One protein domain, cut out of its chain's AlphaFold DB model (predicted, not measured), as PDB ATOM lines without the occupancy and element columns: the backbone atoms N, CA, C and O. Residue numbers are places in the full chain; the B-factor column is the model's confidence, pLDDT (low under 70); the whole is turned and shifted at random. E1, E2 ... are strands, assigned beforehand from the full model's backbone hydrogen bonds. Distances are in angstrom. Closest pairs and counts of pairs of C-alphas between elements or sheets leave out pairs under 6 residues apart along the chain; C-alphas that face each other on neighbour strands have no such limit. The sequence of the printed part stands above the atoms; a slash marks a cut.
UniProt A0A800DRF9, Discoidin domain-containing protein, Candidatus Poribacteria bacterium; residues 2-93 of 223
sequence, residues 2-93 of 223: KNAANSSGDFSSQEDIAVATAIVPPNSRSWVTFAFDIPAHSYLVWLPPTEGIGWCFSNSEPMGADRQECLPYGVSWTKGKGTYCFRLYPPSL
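What this domain is: This is residues 2 to 93 of the 223 residues of the protein "Discoidin domain-containing protein" of Candidatus Poribacteria bacterium (UniProt A0A800DRF9). This domain has little regular structure: a wandering chain of loops with one small hairpin of two strands, E1 and E2. The unnamed stretch before the hairpin makes a long loop out to Asn 27 and back, and two short antiparallel pairings, residues 2 to 3 with 43 to 44 and 57 to 58 with 83 to 84, tie distant stretches together. The printed part has 92 residues, with no named helix and 8 residues in E1 and E2, in that order; the class is all strand. It is compact, with a radius of gyration of the C-alphas of 14.0 A and spans of 39 by 33 by 27 A.

How they stand to each other: E1, residues 67 to 70, and E2, residues 77 to 80, are antiparallel neighbours in a hairpin, their directions 138 degrees apart. C-alphas 68 and 79 face each other at 4.7 A. N 80 and O 67 are within hydrogen-bond range at 2.8 A.

Where its parts are: E1 begins at C-alpha 67 (243.232, 163.150, 152.105) and is 10.3 A long. E2 ends at C-alpha 80 (247.926, 163.716, 149.763) after 9.1 A.

The domain as a whole: The C-alphas of Asn 6 and Asn 27, the farthest apart, are 40.4 A apart. The printed part has no cut, and the E1 to E2 link is short. Residues 3 to 9 and 71 to 76 have pLDDT under 70.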
ATOM      1  N   LYS A   2     229.557 164.013 149.455       71.56
ATOM      2  CA  LYS A   2     229.220 163.151 148.323       71.56
ATOM      3  C   LYS A   2     229.278 161.692 148.751       71.56
ATOM      4  O   LYS A   2     230.063 161.340 149.635       71.56
ATOM      5  N   ASN A   3     228.463 160.863 148.109       59.25
ATOM      6  CA  ASN A   3     228.674 159.426 148.166       59.25
ATOM      7  C   ASN A   3     229.927 159.126 147.342       59.25
ATOM      8  O   ASN A   3     229.993 159.539 146.181       59.25
ATOM      9  N   ALA A   4     230.918 158.460 147.929       57.94
ATOM     10  CA  ALA A   4     231.947 157.830 147.114       57.94
ATOM     11  C   ALA A   4     231.279 156.598 146.484       57.94
ATOM     12  O   ALA A   4     230.945 155.642 147.182       57.94
ATOM     13  N   ALA A   5     230.946 156.677 145.195       50.75
ATOM     14  CA  ALA A   5     230.245 155.604 144.499       50.75
ATOM     15  C   ALA A   5     231.145 154.360 144.365       50.75
ATOM     16  O   ALA A   5     232.339 154.503 144.146       50.75
ATOM     17  N   ASN A   6     230.546 153.164 144.493       52.97
ATOM     18  CA  ASN A   6     230.998 151.788 144.182       52.97
ATOM     19  C   ASN A   6     232.425 151.287 144.559       52.97
ATOM     20  O   ASN A   6     232.610 150.070 144.589       52.97
ATOM     21  N   SER A   7     233.404 152.139 144.881       56.56
ATOM     22  CA  SER A   7     234.797 151.779 145.218       56.56
ATOM     23  C   SER A   7     235.527 152.925 145.940       56.56
ATOM     24  O   SER A   7     235.316 154.091 145.591       56.56
ATOM     25  N   SER A   8     236.437 152.647 146.890       59.44
ATOM     26  CA  SER A   8     237.306 153.720 147.413       59.44
ATOM     27  C   SER A   8     238.192 154.301 146.311       59.44
ATOM     28  O   SER A   8     238.751 153.585 145.486       59.44
ATOM     29  N   GLY A   9     238.313 155.629 146.293       61.69
ATOM     30  CA  GLY A   9     239.100 156.343 145.286       61.69
ATOM     31  C   GLY A   9     238.289 156.915 144.121       61.69
ATOM     32  O   GLY A   9     238.842 157.690 143.341       61.69
ATOM     33  N   ASP A  10     236.991 156.607 144.014       70.44
ATOM     34  CA  ASP A  10     236.114 157.284 143.056       70.44
ATOM     35  C   ASP A  10     235.654 158.650 143.596       70.44
ATOM     36  O   ASP A  10     234.756 158.767 144.436       70.44
ATOM     37  N   PHE A  11     236.285 159.704 143.083       74.12
ATOM     38  CA  PHE A  11     235.944 161.101 143.363       74.12
ATOM     39  C   PHE A  11     235.238 161.776 142.177       74.12
ATOM     40  O   PHE A  11     235.166 163.006 142.114       74.12
ATOM     41  N   SER A  12     234.744 160.993 141.210       72.25
ATOM     42  CA  SER A  12     234.079 161.502 140.003       72.25
ATOM     43  C   SER A  12     232.660 162.009 140.268       72.25
ATOM     44  O   SER A  12     232.148 162.806 139.478       72.25
ATOM     45  N   SER A  13     232.053 161.602 141.390       74.75
ATOM     46  CA  SER A  13     230.705 162.017 141.780       74.75
ATOM     47  C   SER A  13     230.570 163.543 141.763       74.75
ATOM     48  O   SER A  13     231.329 164.273 142.408       74.75
ATOM     49  N   GLN A  14     229.591 164.040 141.009       74.44
ATOM     50  CA  GLN A  14     229.281 165.469 140.919       74.44
ATOM     51  C   GLN A  14     228.130 165.877 141.842       74.44
ATOM     52  O   GLN A  14     228.004 167.056 142.154       74.44
ATOM     53  N   GLU A  15     227.350 164.917 142.339       81.25
ATOM     54  CA  GLU A  15     226.175 165.173 143.169       81.25
ATOM     55  C   GLU A  15     226.519 165.118 144.662       81.25
ATOM     56  O   GLU A  15     227.123 164.163 145.159       81.25
ATOM     57  N   ASP A  16     226.122 166.159 145.394       85.75
ATOM     58  CA  ASP A  16     226.141 166.138 146.851       85.75
ATOM     59  C   ASP A  16     224.919 165.379 147.376       85.75
ATOM     60  O   ASP A  16     223.778 165.734 147.095       85.75
ATOM     61  N   ILE A  17     225.164 164.362 148.203       87.19
ATOM     62  CA  ILE A  17     224.117 163.640 148.940       87.19
ATOM     63  C   ILE A  17     223.669 164.393 150.196       87.19
ATOM     64  O   ILE A  17     222.598 164.130 150.730       87.19
ATOM     65  N   ALA A  18     224.500 165.318 150.686       89.44
ATOM     66  CA  ALA A  18     224.206 166.152 151.846       89.44
ATOM     67  C   ALA A  18     224.998 167.457 151.790       89.44
ATOM     68  O   ALA A  18     226.189 167.457 151.465       89.44
ATOM     69  N   VAL A  19     224.377 168.558 152.206       91.19
ATOM     70  CA  VAL A  19     225.033 169.864 152.340       91.19
ATOM     71  C   VAL A  19     224.679 170.454 153.699       91.19
ATOM     72  O   VAL A  19     223.533 170.394 154.132       91.19
ATOM     73  N   ALA A  20     225.673 171.024 154.373       92.19
ATOM     74  CA  ALA A  20     225.496 171.748 155.622       92.19
ATOM     75  C   ALA A  20     226.417 172.970 155.635       92.19
ATOM     76  O   ALA A  20     227.449 172.994 154.965       92.19
ATOM     77  N   THR A  21     226.037 173.982 156.405       92.19
ATOM     78  CA  THR A  21     226.806 175.214 156.588       92.19
ATOM     79  C   THR A  21     227.027 175.456 158.072       92.19
ATOM     80  O   THR A  21     226.253 175.000 158.914       92.19
ATOM     81  N   ALA A  22     228.109 176.152 158.400       91.81
ATOM     82  CA  ALA A  22     228.425 176.531 159.765       91.81
ATOM     83  C   ALA A  22     229.206 177.846 159.783       91.81
ATOM     84  O   ALA A  22     229.854 178.208 158.802       91.81
ATOM     85  N   ILE A  23     229.143 178.548 160.912       90.31
ATOM     86  CA  ILE A  23     229.811 179.834 161.118       90.31
ATOM     87  C   ILE A  23     231.006 179.616 162.041       90.31
ATOM     88  O   ILE A  23     230.872 179.029 163.115       90.31
ATOM     89  N   VAL A  24     232.169 180.117 161.626       91.62
ATOM     90  CA  VAL A  24     233.386 180.130 162.440       91.62
ATOM     91  C   VAL A  24     233.615 181.557 162.935       91.62
ATOM     92  O   VAL A  24     233.718 182.465 162.107       91.62
ATOM     93  N   PRO A  25     233.687 181.796 164.256       90.81
ATOM     94  CA  PRO A  25     234.005 183.118 164.780       90.81
ATOM     95  C   PRO A  25     235.385 183.595 164.297       90.81
ATOM     96  O   PRO A  25     236.324 182.792 164.249       90.81
ATOM     97  N   PRO A  26     235.555 184.891 163.979       93.31
ATOM     98  CA  PRO A  26     236.856 185.424 163.592       93.31
ATOM     99  C   PRO A  26     237.880 185.244 164.718       93.31
ATOM    100  O   PRO A  26     237.531 185.254 165.898       93.31
ATOM    101  N   ASN A  27     239.159 185.108 164.352       92.75
ATOM    102  CA  ASN A  27     240.277 184.939 165.291       92.75
ATOM    103  C   ASN A  27     240.112 183.756 166.264       92.75
ATOM    104  O   ASN A  27     240.568 183.820 167.405       92.75
ATOM    105  N   SER A  28     239.459 182.674 165.831       93.94
ATOM    106  CA  SER A  28     239.242 181.487 166.659       93.94
ATOM    107  C   SER A  28     239.820 180.217 166.036       93.94
ATOM    108  O   SER A  28     240.042 180.121 164.829       93.94
ATOM    109  N   ARG A  29     240.061 179.219 166.892       93.56
ATOM    110  CA  ARG A  29     240.352 177.837 166.503       93.56
ATOM    111  C   ARG A  29     239.398 176.927 167.264       93.56
ATOM    112  O   ARG A  29     239.596 176.688 168.453       93.56
ATOM    113  N   SER A  30     238.377 176.419 166.588       92.69
ATOM    114  CA  SER A  30     237.329 175.604 167.205       92.69
ATOM    115  C   SER A  30     236.946 174.413 166.337       92.69
ATOM    116  O   SER A  30     237.144 174.412 165.123       92.69
ATOM    117  N   TRP A  31     236.369 173.394 166.973       93.25
ATOM    118  CA  TRP A  31     235.647 172.352 166.252       93.25
ATOM    119  C   TRP A  31     234.337 172.914 165.712       93.25
ATOM    120  O   TRP A  31     233.667 173.699 166.383       93.25
ATOM    121  N   VAL A  32     233.980 172.480 164.509       93.12
ATOM    122  CA  VAL A  32     232.712 172.788 163.858       93.12
ATOM    123  C   VAL A  32     232.004 171.471 163.595       93.12
ATOM    124  O   VAL A  32     232.617 170.529 163.089       93.12
ATOM    125  N   THR A  33     230.729 171.399 163.963       92.56
ATOM    126  CA  THR A  33     229.936 170.176 163.844       92.56
ATOM    127  C   THR A  33     229.011 170.274 162.644       92.56
ATOM    128  O   THR A  33     228.224 171.211 162.541       92.56
ATOM    129  N   PHE A  34     229.069 169.264 161.782       91.62
ATOM    130  CA  PHE A  34     228.103 169.050 160.714       91.62
ATOM    131  C   PHE A  34     227.324 167.774 161.031       91.62
ATOM    132  O   PHE A  34     227.928 166.716 161.210       91.62
ATOM    133  N   ALA A  35     226.003 167.884 161.152       89.81
ATOM    134  CA  ALA A  35     225.136 166.747 161.430       89.81
ATOM    135  C   ALA A  35     224.602 166.176 160.113       89.81
ATOM    136  O   ALA A  35     223.946 166.882 159.350       89.81
ATOM    137  N   PHE A  36     224.886 164.900 159.868       86.50
ATOM    138  CA  PHE A  36     224.397 164.153 158.715       86.50
ATOM    139  C   PHE A  36     223.838 162.818 159.205       86.50
ATOM    140  O   PHE A  36     224.487 162.150 160.007       86.50
ATOM    141  N   ASP A  37     222.662 162.436 158.714       84.31
ATOM    142  CA  ASP A  37     222.023 161.149 159.007       84.31
ATOM    143  C   ASP A  37     221.800 160.386 157.698       84.31
ATOM    144  O   ASP A  37     220.686 160.242 157.202       84.31
ATOM    145  N   ILE A  38     222.911 160.021 157.055       82.69
ATOM    146  CA  ILE A  38     222.902 159.330 155.765       82.69
ATOM    147  C   ILE A  38     223.815 158.119 155.878       82.69
ATOM    148  O   ILE A  38     225.026 158.311 155.981       82.69
ATOM    149  N   PRO A  39     223.293 156.884 155.863       78.25
ATOM    150  CA  PRO A  39     224.125 155.693 155.926       78.25
ATOM    151  C   PRO A  39     224.911 155.517 154.622       78.25
ATOM    152  O   PRO A  39     224.339 155.505 153.533       78.25
ATOM    153  N   ALA A  40     226.226 155.356 154.735       75.38
ATOM    154  CA  ALA A  40     227.099 154.979 153.632       75.38
ATOM    155  C   ALA A  40     228.296 154.172 154.152       75.38
ATOM    156  O   ALA A  40     228.679 154.279 155.317       75.38
ATOM    157  N   HIS A  41     228.906 153.378 153.271       70.81
ATOM    158  CA  HIS A  41     230.130 152.634 153.588       70.81
ATOM    159  C   HIS A  41     231.360 153.547 153.677       70.81
ATOM    160  O   HIS A  41     232.263 153.301 154.472       70.81
ATOM    161  N   SER A  42     231.393 154.614 152.876       77.75
ATOM    162  CA  SER A  42     232.430 155.643 152.910       77.75
ATOM    163  C   SER A  42     231.846 157.001 152.514       77.75
ATOM    164  O   SER A  42     230.794 157.073 151.876       77.75
ATOM    165  N   TYR A  43     232.515 158.084 152.912       82.06
ATOM    166  CA  TYR A  43     232.064 159.450 152.646       82.06
ATOM    167  C   TYR A  43     233.194 160.285 152.061       82.06
ATOM    168  O   TYR A  43     234.307 160.288 152.592       82.06
ATOM    169  N   LEU A  44     232.874 161.082 151.040       85.00
ATOM    170  CA  LEU A  44     233.712 162.199 150.622       85.00
ATOM    171  C   LEU A  44     233.185 163.487 151.262       85.00
ATOM    172  O   LEU A  44     232.104 163.990 150.926       85.00
ATOM    173  N   VAL A  45     233.977 164.040 152.180       87.06
ATOM    174  CA  VAL A  45     233.709 165.338 152.804       87.06
ATOM    175  C   VAL A  45     234.635 166.374 152.187       87.06
ATOM    176  O   VAL A  45     235.852 166.219 152.198       87.06
ATOM    177  N   TRP A  46     234.042 167.439 151.656       86.38
ATOM    178  CA  TRP A  46     234.758 168.538 151.030       86.38
ATOM    179  C   TRP A  46     234.209 169.871 151.543       86.38
ATOM    180  O   TRP A  46     233.044 169.959 151.936       86.38
ATOM    181  N   LEU A  47     235.065 170.893 151.552       85.62
ATOM    182  CA  LEU A  47     234.708 172.273 151.864       85.62
ATOM    183  C   LEU A  47     235.232 173.169 150.735       85.62
ATOM    184  O   LEU A  47     236.385 172.992 150.328       85.62
ATOM    185  N   PRO A  48     234.431 174.114 150.214       83.75
ATOM    186  CA  PRO A  48     234.926 175.079 149.243       83.75
ATOM    187  C   PRO A  48     235.993 175.986 149.884       83.75
ATOM    188  O   PRO A  48     235.871 176.327 151.069       83.75
ATOM    189  N   PRO A  49     237.014 176.427 149.123       86.75
ATOM    190  CA  PRO A  49     237.928 177.469 149.578       86.75
ATOM    191  C   PRO A  49     237.139 178.686 150.067       86.75
ATOM    192  O   PRO A  49     236.327 179.239 149.330       86.75
ATOM    193  N   THR A  50     237.359 179.074 151.321       90.69
ATOM    194  CA  THR A  50     236.660 180.191 151.962       90.69
ATOM    195  C   THR A  50     237.702 181.146 152.523       90.69
ATOM    196  O   THR A  50     238.541 180.745 153.331       90.69
ATOM    197  N   GLU A  51     237.681 182.398 152.069       92.12
ATOM    198  CA  GLU A  51     238.653 183.409 152.486       92.12
ATOM    199  C   GLU A  51     238.639 183.591 154.013       92.12
ATOM    200  O   GLU A  51     237.584 183.644 154.642       92.12
ATOM    201  N   GLY A  52     239.826 183.634 154.626       92.94
ATOM    202  CA  GLY A  52     239.977 183.773 156.077       92.94
ATOM    203  C   GLY A  52     239.719 182.501 156.897       92.94
ATOM    204  O   GLY A  52     239.907 182.533 158.112       92.94
ATOM    205  N   ILE A  53     239.346 181.377 156.271       92.81
ATOM    206  CA  ILE A  53     239.123 180.092 156.949       92.81
ATOM    207  C   ILE A  53     240.223 179.094 156.583       92.81
ATOM    208  O   ILE A  53     240.496 178.834 155.414       92.81
ATOM    209  N   GLY A  54     240.833 178.492 157.605       91.00
ATOM    210  CA  GLY A  54     241.807 177.412 157.456       91.00
ATOM    211  C   GLY A  54     241.315 176.118 158.094       91.00
ATOM    212  O   GLY A  54     240.743 176.130 159.185       91.00
ATOM    213  N   TRP A  55     241.583 174.982 157.448       91.38
ATOM    214  CA  TRP A  55     241.352 173.670 158.046       91.38
ATOM    215  C   TRP A  55     242.600 173.231 158.812       91.38
ATOM    216  O   TRP A  55     243.692 173.147 158.254       91.38
ATOM    217  N   CYS A  56     242.440 172.934 160.103       93.38
ATOM    218  CA  CYS A  56     243.465 172.243 160.883       93.38
ATOM    219  C   CYS A  56     243.970 170.997 160.139       93.38
ATOM    220  O   CYS A  56     243.181 170.238 159.577       93.38
ATOM    221  N   PHE A  57     245.281 170.775 160.187       92.62
ATOM    222  CA  PHE A  57     245.957 169.680 159.505       92.62
ATOM    223  C   PHE A  57     246.783 168.845 160.488       92.62
ATOM    224  O   PHE A  57     247.334 169.371 161.459       92.62
ATOM    225  N   SER A  58     246.876 167.543 160.225       92.25
ATOM    226  CA  SER A  58     247.687 166.585 160.970       92.25
ATOM    227  C   SER A  58     248.539 165.757 160.014       92.25
ATOM    228  O   SER A  58     248.068 165.308 158.973       92.25
ATOM    229  N   ASN A  59     249.778 165.471 160.411       89.56
ATOM    230  CA  ASN A  59     250.644 164.533 159.690       89.56
ATOM    231  C   ASN A  59     250.251 163.059 159.917       89.56
ATOM    232  O   ASN A  59     250.854 162.166 159.326       89.56
ATOM    233  N   SER A  60     249.283 162.791 160.799       84.88
ATOM    234  CA  SER A  60     248.769 161.443 161.034       84.88
ATOM    235  C   SER A  60     247.861 161.002 159.887       84.88
ATOM    236  O   SER A  60     247.062 161.786 159.385       84.88
ATOM    237  N   GLU A  61     247.936 159.724 159.533       84.81
ATOM    238  CA  GLU A  61     247.123 159.084 158.493       84.81
ATOM    239  C   GLU A  61     246.358 157.927 159.156       84.81
ATOM    240  O   GLU A  61     246.871 156.806 159.217       84.81
ATOM    241  N   PRO A  62     245.197 158.198 159.790       82.69
ATOM    242  CA  PRO A  62     244.398 157.154 160.418       82.69
ATOM    243  C   PRO A  62     243.985 156.101 159.390       82.69
ATOM    244  O   PRO A  62     243.630 156.424 158.260       82.69
ATOM    245  N   MET A  63     244.000 154.833 159.788       81.88
ATOM    246  CA  MET A  63     243.657 153.742 158.884       81.88
ATOM    247  C   MET A  63     242.199 153.857 158.415       81.88
ATOM    248  O   MET A  63     241.290 153.902 159.241       81.88
ATOM    249  N   GLY A  64     241.977 153.880 157.099       81.44
ATOM    250  CA  GLY A  64     240.651 154.089 156.506       81.44
ATOM    251  C   GLY A  64     240.262 155.559 156.305       81.44
ATOM    252  O   GLY A  64     239.111 155.830 155.980       81.44
ATOM    253  N   ALA A  65     241.190 156.504 156.491       84.94
ATOM    254  CA  ALA A  65     240.978 157.917 156.197       84.94
ATOM    255  C   ALA A  65     242.089 158.458 155.295       84.94
ATOM    256  O   ALA A  65     243.257 158.462 155.676       84.94
ATOM    257  N   ASP A  66     241.696 158.998 154.143       83.25
ATOM    258  CA  ASP A  66     242.620 159.530 153.147       83.25
ATOM    259  C   ASP A  66     242.291 160.984 152.812       83.25
ATOM    260  O   ASP A  66     241.128 161.371 152.682       83.25
ATOM    261  N   ARG A  67     243.338 161.796 152.648       88.50
ATOM    262  CA  ARG A  67     243.232 163.150 152.105       88.50
ATOM    263  C   ARG A  67     243.509 163.108 150.612       88.50
ATOM    264  O   ARG A  67     244.482 162.498 150.180       88.50
ATOM    265  N   GLN A  68     242.679 163.794 149.842       85.06
ATOM    266  CA  GLN A  68     242.796 163.847 148.390       85.06
ATOM    267  C   GLN A  68     243.054 165.277 147.940       85.06
ATOM    268  O   GLN A  68     242.495 166.226 148.495       85.06
ATOM    269  N   GLU A  69     243.903 165.419 146.934       82.81
ATOM    270  CA  GLU A  69     244.246 166.687 146.304       82.81
ATOM    271  C   GLU A  69     243.922 166.596 144.809       82.81
ATOM    272  O   GLU A  69     244.266 165.614 144.150       82.81
ATOM    273  N   CYS A  70     243.239 167.609 144.276       75.88
ATOM    274  CA  CYS A  70     242.988 167.731 142.841       75.88
ATOM    275  C   CYS A  70     244.141 168.514 142.207       75.88
ATOM    276  O   CYS A  70     244.447 169.628 142.643       75.88
ATOM    277  N   LEU A  71     244.803 167.935 141.202       69.12
ATOM    278  CA  LEU A  71     245.943 168.584 140.558       69.12
ATOM    279  C   LEU A  71     245.497 169.760 139.658       69.12
ATOM    280  O   LEU A  71     244.427 169.688 139.051       69.12
ATOM    281  N   PRO A  72     246.326 170.816 139.491       54.19
ATOM    282  CA  PRO A  72     245.964 172.064 138.794       54.19
ATOM    283  C   PRO A  72     245.535 171.934 137.322       54.19
ATOM    284  O   PRO A  72     245.058 172.903 136.742       54.19
ATOM    285  N   TYR A  73     245.692 170.755 136.715       60.75
ATOM    286  CA  TYR A  73     245.321 170.469 135.323       60.75
ATOM    287  C   TYR A  73     244.102 169.541 135.195       60.75
ATOM    288  O   TYR A  73     243.821 169.038 134.112       60.75
ATOM    289  N   GLY A  74     243.369 169.353 136.298       56.62
ATOM    290  CA  GLY A  74     241.934 169.093 136.279       56.62
ATOM    291  C   GLY A  74     241.484 167.811 135.592       56.62
ATOM    292  O   GLY A  74     240.638 167.899 134.717       56.62
ATOM    293  N   VAL A  75     241.977 166.642 136.020       56.94
ATOM    294  CA  VAL A  75     241.203 165.377 135.934       56.94
ATOM    295  C   VAL A  75     241.686 164.299 136.918       56.94
ATOM    296  O   VAL A  75     240.988 163.312 137.127       56.94
ATOM    297  N   SER A  76     242.867 164.442 137.530       69.25
ATOM    298  CA  SER A  76     243.412 163.428 138.438       69.25
ATOM    299  C   SER A  76     243.404 163.885 139.895       69.25
ATOM    300  O   SER A  76     243.962 164.922 140.265       69.25
ATOM    301  N   TRP A  77     242.769 163.062 140.723       77.06
ATOM    302  CA  TRP A  77     242.892 163.107 142.172       77.06
ATOM    303  C   TRP A  77     244.117 162.306 142.593       77.06
ATOM    304  O   TRP A  77     244.400 161.243 142.035       77.06
ATOM    305  N   THR A  78     244.857 162.816 143.571       78.81
ATOM    306  CA  THR A  78     245.986 162.104 144.162       78.81
ATOM    307  C   THR A  78     245.889 162.098 145.679       78.81
ATOM    308  O   THR A  78     245.426 163.064 146.295       78.81
ATOM    309  N   LYS A  79     246.352 161.005 146.288       81.75
ATOM    310  CA  LYS A  79     246.416 160.868 147.740       81.75
ATOM    311  C   LYS A  79     247.488 161.808 148.287       81.75
ATOM    312  O   LYS A  79     248.683 161.598 148.085       81.75
ATOM    313  N   GLY A  80     247.050 162.833 149.009       83.88
ATOM    314  CA  GLY A  80     247.926 163.716 149.763       83.88
ATOM    315  C   GLY A  80     248.397 163.044 151.054       83.88
ATOM    316  O   GLY A  80     247.680 162.246 151.653       83.88
ATOM    317  N   LYS A  81     249.598 163.399 151.523       85.69
ATOM    318  CA  LYS A  81     250.086 162.972 152.847       85.69
ATOM    319  C   LYS A  81     249.300 163.633 153.976       85.69
ATOM    320  O   LYS A  81     248.868 164.780 153.829       85.69
ATOM    321  N   GLY A  82     249.188 162.942 155.106       89.75
ATOM    322  CA  GLY A  82     248.490 163.443 156.293       89.75
ATOM    323  C   GLY A  82     246.980 163.570 156.090       89.75
ATOM    324  O   GLY A  82     246.423 163.146 155.078       89.75
ATOM    325  N   THR A  83     246.298 164.170 157.059       91.69
ATOM    326  CA  THR A  83     244.841 164.304 157.052       91.69
ATOM    327  C   THR A  83     244.400 165.658 157.589       91.69
ATOM    328  O   THR A  83     245.063 166.263 158.438       91.69
ATOM    329  N   TYR A  84     243.260 166.148 157.109       91.81
ATOM    330  CA  TYR A  84     242.612 167.284 157.748       91.81
ATOM    331  C   TYR A  84     242.025 166.854 159.094       91.81
ATOM    332  O   TYR A  84     241.537 165.741 159.239       91.81
ATOM    333  N   CYS A  85     242.082 167.714 160.109       92.62
ATOM    334  CA  CYS A  85     241.573 167.383 161.436       92.62
ATOM    335  C   CYS A  85     240.050 167.181 161.359       92.62
ATOM    336  O   CYS A  85     239.311 168.135 161.106       92.62
ATOM    337  N   PHE A  86     239.582 165.960 161.610       91.25
ATOM    338  CA  PHE A  86     238.163 165.624 161.712       91.25
ATOM    339  C   PHE A  86     237.912 164.724 162.925       91.25
ATOM    340  O   PHE A  86     238.826 164.098 163.466       91.25
ATOM    341  N   ARG A  87     236.651 164.658 163.351       90.75
ATOM    342  CA  ARG A  87     236.171 163.711 164.357       90.75
ATOM    343  C   ARG A  87     234.797 163.215 163.935       90.75
ATOM    344  O   ARG A  87     233.954 164.017 163.550       90.75
ATOM    345  N   LEU A  88     234.582 161.910 164.041       89.06
ATOM    346  CA  LEU A  88     233.281 161.292 163.806       89.06
ATOM    347  C   LEU A  88     232.564 161.074 165.140       89.06
ATOM    348  O   LEU A  88     233.190 160.692 166.137       89.06
ATOM    349  N   TYR A  89     231.260 161.339 165.149       88.12
ATOM    350  CA  TYR A  89     230.370 161.007 166.252       88.12
ATOM    351  C   TYR A  89     229.091 160.355 165.690       88.12
ATOM    352  O   TYR A  89     228.361 161.036 164.972       88.12
ATOM    353  N   PRO A  90     228.815 159.074 166.003       88.06
ATOM    354  CA  PRO A  90     229.663 158.175 166.790       88.06
ATOM    355  C   PRO A  90     231.011 157.876 166.089       88.06
ATOM    356  O   PRO A  90     231.141 158.087 164.882       88.06
ATOM    357  N   PRO A  91     232.048 157.427 166.824       86.06
ATOM    358  CA  PRO A  91     233.302 156.995 166.212       86.06
ATOM    359  C   PRO A  91     233.080 155.862 165.202       86.06
ATOM    360  O   PRO A  91     232.323 154.934 165.475       86.06
ATOM    361  N   SER A  92     233.781 155.907 164.067       85.06
ATOM    362  CA  SER A  92     233.821 154.785 163.123       85.06
ATOM    363  C   SER A  92     234.821 153.734 163.606       85.06
ATOM    364  O   SER A  92     235.961 154.071 163.929       85.06
ATOM    365  N   LEU A  93     234.390 152.472 163.680       84.50
ATOM    366  CA  LEU A  93     235.175 151.347 164.200       84.50
ATOM    367  C   LEU A  93     235.185 150.161 163.214       84.50
ATOM    368  O   LEU A  93     234.720 149.074 163.561       84.50
TER     369      LEU A  93